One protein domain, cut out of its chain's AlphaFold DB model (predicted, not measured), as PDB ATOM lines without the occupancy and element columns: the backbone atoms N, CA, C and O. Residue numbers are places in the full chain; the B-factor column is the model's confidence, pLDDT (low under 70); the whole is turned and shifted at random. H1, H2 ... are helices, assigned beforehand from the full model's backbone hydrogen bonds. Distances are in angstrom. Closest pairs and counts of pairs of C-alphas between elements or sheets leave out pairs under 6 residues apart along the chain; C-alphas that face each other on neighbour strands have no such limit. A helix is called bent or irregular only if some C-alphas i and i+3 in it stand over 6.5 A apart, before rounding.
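Overview. This is residues 2 to 52 of the 128 residues of an uncharacterized protein of Friedmanniella endophytica (UniProt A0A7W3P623). A short helix, H1, packs at a steep tilt on a longer one, H2, and the stretch after H2 folds back to pair with the first residues. The 51 printed residues hold two named helices, H1 then H2, and no named strand; the class is all helix. The whole is compact, with a radius of gyration of the C-alphas of 11.1 A and spans of 32 by 22 by 16 A.

Along the chain. Find C-alpha 5 at (192.567, 284.366, 185.742); H1 runs from there to residue 15, 15.2 A, and is only just irregular, with C-alphas 6 and 9 7.0 A apart. After a short link of 7 residues, H2 covers residues 23 to 39, 25.0 A, ending at C-alpha 39 (208.211, 292.585, 187.319); it is irregular, with C-alphas 24 and 27 7.1 A apart.

Arrangement. H1 and H2 touch, closest at the C-alphas of Ala 11 and Tyr 29, 7.3 A apart. They run opposite ways at a steep tilt of 67 degrees. Residues 2 to 3 pair with 47 to 48, parallel. Of the O i to N i+4 pairs, 5 of 7 in H1 and 11 of 13 in H2 are within hydrogen-bond range.

Size, cuts and confidence. The C-alphas farthest apart, Gly 16 and Asp 44, are 32.3 A apart. The printed part has no cut. Residues 40 to 52 hold no named element, and there look at 41 to 43, with pLDDT under 70.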
ATOM      1  N   LEU A   2     198.186 291.131 180.760       84.62
ATOM      2  CA  LEU A   2     198.165 290.125 181.810       84.62
ATOM      3  C   LEU A   2     196.700 289.820 182.126       84.62
ATOM      4  O   LEU A   2     195.939 290.726 182.462       84.62
ATOM      5  N   ASP A   3     196.312 288.559 181.974       87.44
ATOM      6  CA  ASP A   3     195.009 288.077 182.419       87.44
ATOM      7  C   ASP A   3     195.151 287.581 183.856       87.44
ATOM      8  O   ASP A   3     195.982 286.709 184.127       87.44
ATOM      9  N   TRP A   4     194.368 288.163 184.765       89.75
ATOM     10  CA  TRP A   4     194.341 287.764 186.164       89.75
ATOM     11  C   TRP A   4     194.079 286.260 186.261       89.75
ATOM     12  O   TRP A   4     194.912 285.538 186.803       89.75
ATOM     13  N   ASP A   5     193.017 285.758 185.623       91.06
ATOM     14  CA  ASP A   5     192.567 284.366 185.742       91.06
ATOM     15  C   ASP A   5     193.606 283.345 185.250       91.06
ATOM     16  O   ASP A   5     193.682 282.240 185.793       91.06
ATOM     17  N   ALA A   6     194.453 283.717 184.284       91.31
ATOM     18  CA  ALA A   6     195.489 282.839 183.735       91.31
ATOM     19  C   ALA A   6     196.536 282.406 184.780       91.31
ATOM     20  O   ALA A   6     197.198 281.383 184.611       91.31
ATOM     21  N   LEU A   7     196.679 283.160 185.875       91.88
ATOM     22  CA  LEU A   7     197.589 282.825 186.971       91.88
ATOM     23  C   LEU A   7     196.948 281.928 188.045       91.88
ATOM     24  O   LEU A   7     197.673 281.434 188.906       91.88
ATOM     25  N   MET A   8     195.626 281.715 188.033       94.19
ATOM     26  CA  MET A   8     194.933 281.000 189.118       94.19
ATOM     27  C   MET A   8     195.351 279.536 189.233       94.19
ATOM     28  O   MET A   8     195.542 279.052 190.347       94.19
ATOM     29  N   ASP A   9     195.485 278.838 188.106       95.38
ATOM     30  CA  ASP A   9     195.831 277.415 188.085       95.38
ATOM     31  C   ASP A   9     197.265 277.166 188.590       95.38
ATOM     32  O   ASP A   9     197.409 276.465 189.596       95.38
ATOM     33  N   PRO A  10     198.323 277.794 188.031       95.56
ATOM     34  CA  PRO A  10     199.682 277.604 188.546       95.56
ATOM     35  C   PRO A  10     199.855 278.127 189.982       95.56
ATOM     36  O   PRO A  10     200.577 277.529 190.780       95.56
ATOM     37  N   ALA A  11     199.172 279.214 190.361       96.19
ATOM     38  CA  ALA A  11     199.173 279.669 191.753       96.19
ATOM     39  C   ALA A  11     198.487 278.657 192.685       96.19
ATOM     40  O   ALA A  11     198.906 278.496 193.831       96.19
ATOM     41  N   GLY A  12     197.455 277.962 192.200       96.81
ATOM     42  CA  GLY A  12     196.764 276.914 192.940       96.81
ATOM     43  C   GLY A  12     197.616 275.664 193.138       96.81
ATOM     44  O   GLY A  12     197.610 275.099 194.231       96.81
ATOM     45  N   GLU A  13     198.400 275.278 192.128       97.25
ATOM     46  CA  GLU A  13     199.407 274.214 192.244       97.25
ATOM     47  C   GLU A  13     200.439 274.546 193.325       97.25
ATOM     48  O   GLU A  13     200.717 273.718 194.193       97.25
ATOM     49  N   LEU A  14     200.950 275.783 193.333       96.31
ATOM     50  CA  LEU A  14     201.908 276.244 194.339       96.31
ATOM     51  C   LEU A  14     201.297 276.318 195.749       96.31
ATOM     52  O   LEU A  14     201.956 275.981 196.730       96.31
ATOM     53  N   ALA A  15     200.042 276.762 195.859       95.38
ATOM     54  CA  ALA A  15     199.334 276.887 197.131       95.38
ATOM     55  C   ALA A  15     198.807 275.545 197.674       95.38
ATOM     56  O   ALA A  15     198.386 275.479 198.830       95.38
ATOM     57  N   GLY A  16     198.782 274.492 196.850       96.94
ATOM     58  CA  GLY A  16     198.153 273.212 197.177       96.94
ATOM     59  C   GLY A  16     196.620 273.274 197.256       96.94
ATOM     60  O   GLY A  16     196.003 272.367 197.814       96.94
ATOM     61  N   ALA A  17     195.996 274.334 196.731       96.44
ATOM     62  CA  ALA A  17     194.549 274.529 196.755       96.44
ATOM     63  C   ALA A  17     194.072 275.376 195.558       96.44
ATOM     64  O   ALA A  17     194.704 276.377 195.224       96.44
ATOM     65  N   PRO A  18     192.927 275.043 194.931       96.75
ATOM     66  CA  PRO A  18     192.405 275.794 193.792       96.75
ATOM     67  C   PRO A  18     192.000 277.215 194.203       96.75
ATOM     68  O   PRO A  18     191.042 277.394 194.963       96.75
ATOM     69  N   ILE A  19     192.681 278.229 193.658       95.81
ATOM     70  CA  ILE A  19     192.488 279.646 194.016       95.81
ATOM     71  C   ILE A  19     191.029 280.083 193.856       95.81
ATOM     72  O   ILE A  19     190.430 280.640 194.777       95.81
ATOM     73  N   ARG A  20     190.409 279.736 192.722       91.56
ATOM     74  CA  ARG A  20     189.015 280.088 192.403       91.56
ATOM     75  C   ARG A  20     188.004 279.594 193.448       91.56
ATOM     76  O   ARG A  20     186.946 280.191 193.600       91.56
ATOM     77  N   ARG A  21     188.306 278.495 194.148       93.12
ATOM     78  CA  ARG A  21     187.400 277.847 195.116       93.12
ATOM     79  C   ARG A  21     187.846 278.004 196.568       93.12
ATOM     80  O   ARG A  21     187.191 277.466 197.454       93.12
ATOM     81  N   THR A  22     188.936 278.728 196.815       95.50
ATOM     82  CA  THR A  22     189.537 278.850 198.147       95.50
ATOM     83  C   THR A  22     189.702 280.330 198.499       95.50
ATOM     84  O   THR A  22     190.800 280.859 198.373       95.50
ATOM     85  N   PRO A  23     188.640 281.032 198.945       93.12
ATOM     86  CA  PRO A  23     188.682 282.483 199.173       93.12
ATOM     87  C   PRO A  23     189.793 282.963 200.114       93.12
ATOM     88  O   PRO A  23     190.295 284.076 199.976       93.12
ATOM     89  N   SER A  24     190.243 282.114 201.042       95.31
ATOM     90  CA  SER A  24     191.370 282.426 201.926       95.31
ATOM     91  C   SER A  24     192.701 282.631 201.188       95.31
ATOM     92  O   SER A  24     193.602 283.254 201.750       95.31
ATOM     93  N   THR A  25     192.848 282.165 199.941       95.50
ATOM     94  CA  THR A  25     194.056 282.397 199.132       95.50
ATOM     95  C   THR A  25     194.037 283.737 198.398       95.50
ATOM     96  O   THR A  25     195.097 284.202 197.972       95.50
ATOM     97  N   TRP A  26     192.882 284.399 198.269       92.44
ATOM     98  CA  TRP A  26     192.727 285.597 197.436       92.44
ATOM     99  C   TRP A  26     193.640 286.762 197.835       92.44
ATOM    100  O   TRP A  26     194.239 287.352 196.935       92.44
ATOM    101  N   PRO A  27     193.863 287.072 199.132       91.56
ATOM    102  CA  PRO A  27     194.793 288.139 199.497       91.56
ATOM    103  C   PRO A  27     196.234 287.856 199.054       91.56
ATOM    104  O   PRO A  27     196.939 288.757 198.607       91.56
ATOM    105  N   ALA A  28     196.692 286.604 199.175       93.12
ATOM    106  CA  ALA A  28     198.030 286.214 198.732       93.12
ATOM    107  C   ALA A  28     198.138 286.222 197.204       93.12
ATOM    108  O   ALA A  28     199.136 286.680 196.655       93.12
ATOM    109  N   TYR A  29     197.084 285.773 196.532       93.69
ATOM    110  CA  TYR A  29     197.010 285.753 195.086       93.69
ATOM    111  C   TYR A  29     196.979 287.163 194.474       93.69
ATOM    112  O   TYR A  29     197.750 287.436 193.563       93.69
ATOM    113  N   SER A  30     196.202 288.096 195.031       91.44
ATOM    114  CA  SER A  30     196.209 289.506 194.604       91.44
ATOM    115  C   SER A  30     197.612 290.127 194.700       91.44
ATOM    116  O   SER A  30     198.091 290.746 193.749       91.44
ATOM    117  N   ARG A  31     198.346 289.864 195.794       91.06
ATOM    118  CA  ARG A  31     199.750 290.298 195.931       91.06
ATOM    119  C   ARG A  31     200.685 289.659 194.902       91.06
ATOM    120  O   ARG A  31     201.620 290.319 194.458       91.06
ATOM    121  N   LEU A  32     200.448 288.403 194.519       92.25
ATOM    122  CA  LEU A  32     201.205 287.746 193.452       92.25
ATOM    123  C   LEU A  32     200.974 288.440 192.108       92.25
ATOM    124  O   LEU A  32     201.947 288.758 191.431       92.25
ATOM    125  N   VAL A  33     199.718 288.700 191.728       91.19
ATOM    126  CA  VAL A  33     199.416 289.383 190.458       91.19
ATOM    127  C   VAL A  33     200.065 290.767 190.436       91.19
ATOM    128  O   VAL A  33     200.717 291.107 189.452       91.19
ATOM    129  N   ARG A  34     200.002 291.514 191.545       89.06
ATOM    130  CA  ARG A  34     200.719 292.787 191.689       89.06
ATOM    131  C   ARG A  34     202.223 292.634 191.447       89.06
ATOM    132  O   ARG A  34     202.780 293.342 190.612       89.06
ATOM    133  N   ALA A  35     202.878 291.698 192.133       90.12
ATOM    134  CA  ALA A  35     204.313 291.467 191.961       90.12
ATOM    135  C   ALA A  35     204.661 291.120 190.503       90.12
ATOM    136  O   ALA A  35     205.649 291.613 189.968       90.12
ATOM    137  N   VAL A  36     203.821 290.328 189.826       88.75
ATOM    138  CA  VAL A  36     203.978 290.043 188.394       88.75
ATOM    139  C   VAL A  36     203.859 291.321 187.562       88.75
ATOM    140  O   VAL A  36     204.707 291.544 186.700       88.75
ATOM    141  N   THR A  37     202.867 292.181 187.820       85.38
ATOM    142  CA  THR A  37     202.734 293.455 187.090       85.38
ATOM    143  C   THR A  37     203.937 294.377 187.282       85.38
ATOM    144  O   THR A  37     204.384 294.983 186.314       85.38
ATOM    145  N   GLU A  38     204.519 294.423 188.483       85.56
ATOM    146  CA  GLU A  38     205.729 295.205 188.769       85.56
ATOM    147  C   GLU A  38     206.972 294.616 188.066       85.56
ATOM    148  O   GLU A  38     207.798 295.365 187.544       85.56
ATOM    149  N   ILE A  39     207.093 293.281 187.990       87.06
ATOM    150  CA  ILE A  39     208.211 292.585 187.319       87.06
ATOM    151  C   ILE A  39     208.175 292.759 185.799       87.06
ATOM    152  O   ILE A  39     209.228 292.910 185.180       87.06
ATOM    153  N   VAL A  40     206.984 292.728 185.188       82.00
ATOM    154  CA  VAL A  40     206.818 292.929 183.734       82.00
ATOM    155  C   VAL A  40     207.336 294.311 183.294       82.00
ATOM    156  O   VAL A  40     207.684 294.497 182.127       82.00
ATOM    157  N   GLY A  41     207.526 295.232 184.241       69.31
ATOM    158  CA  GLY A  41     208.315 296.444 184.069       69.31
ATOM    159  C   GLY A  41     207.486 297.649 183.616       69.31
ATOM    160  O   GLY A  41     206.262 297.573 183.548       69.31
ATOM    161  N   PRO A  42     208.143 298.778 183.290       65.50
ATOM    162  CA  PRO A  42     207.496 300.073 183.046       65.50
ATOM    163  C   PRO A  42     206.766 300.178 181.694       65.50
ATOM    164  O   PRO A  42     206.459 301.282 181.253       65.50
ATOM    165  N   GLY A  43     206.544 299.061 180.996       68.50
ATOM    166  CA  GLY A  43     205.774 299.063 179.754       68.50
ATOM    167  C   GLY A  43     204.285 299.296 180.008       68.50
ATOM    168  O   GLY A  43     203.806 299.166 181.133       68.50
ATOM    169  N   ASP A  44     203.533 299.584 178.946       75.56
ATOM    170  CA  ASP A  44     202.075 299.688 179.023       75.56
ATOM    171  C   ASP A  44     201.454 298.317 179.343       75.56
ATOM    172  O   ASP A  44     201.195 297.480 178.467       75.56
ATOM    173  N   VAL A  45     201.237 298.050 180.632       80.88
ATOM    174  CA  VAL A  45     200.589 296.826 181.106       80.88
ATOM    175  C   VAL A  45     199.079 297.030 181.131       80.88
ATOM    176  O   VAL A  45     198.546 297.837 181.885       80.88
ATOM    177  N   ILE A  46     198.374 296.225 180.338       86.69
ATOM    178  CA  ILE A  46     196.934 296.009 180.499       86.69
ATOM    179  C   ILE A  46     196.746 294.850 181.466       86.69
ATOM    180  O   ILE A  46     197.151 293.728 181.143       86.69
ATOM    181  N   LEU A  47     196.101 295.118 182.596       87.69
ATOM    182  CA  LEU A  47     195.602 294.098 183.504       87.69
ATOM    183  C   LEU A  47     194.111 293.881 183.246       87.69
ATOM    184  O   LEU A  47     193.316 294.809 183.376       87.69
ATOM    185  N   LEU A  48     193.731 292.655 182.894       89.12
ATOM    186  CA  LEU A  48     192.328 292.249 182.852       89.12
ATOM    187  C   LEU A  48     191.980 291.617 184.198       89.12
ATOM    188  O   LEU A  48     192.584 290.613 184.565       89.12
ATOM    189  N   GLY A  49     191.039 292.212 184.930       88.62
ATOM    190  CA  GLY A  49     190.686 291.787 186.281       88.62
ATOM    191  C   GLY A  49     189.218 292.018 186.622       88.62
ATOM    192  O   GLY A  49     188.452 292.571 185.833       88.62
ATOM    193  N   VAL A  50     188.846 291.564 187.817       83.88
ATOM    194  CA  VAL A  50     187.477 291.593 188.363       83.88
ATOM    195  C   VAL A  50     187.394 292.387 189.665       83.88
ATOM    196  O   VAL A  50     186.476 292.175 190.446       83.88
ATOM    197  N   CYS A  51     188.389 293.233 189.923       88.06
ATOM    198  CA  CYS A  51     188.432 294.099 191.091       88.06
ATOM    199  C   CYS A  51     188.089 295.532 190.685       88.06
ATOM    200  O   CYS A  51     188.434 295.991 189.594       88.06
ATOM    201  N   THR A  52     187.451 296.240 191.600       88.19
ATOM    202  CA  THR A  52     187.260 297.687 191.564       88.19
ATOM    203  C   THR A  52     188.551 298.417 191.966       88.19
ATOM    204  O   THR A  52     189.439 297.810 192.579       88.19
TER     205      THR A  52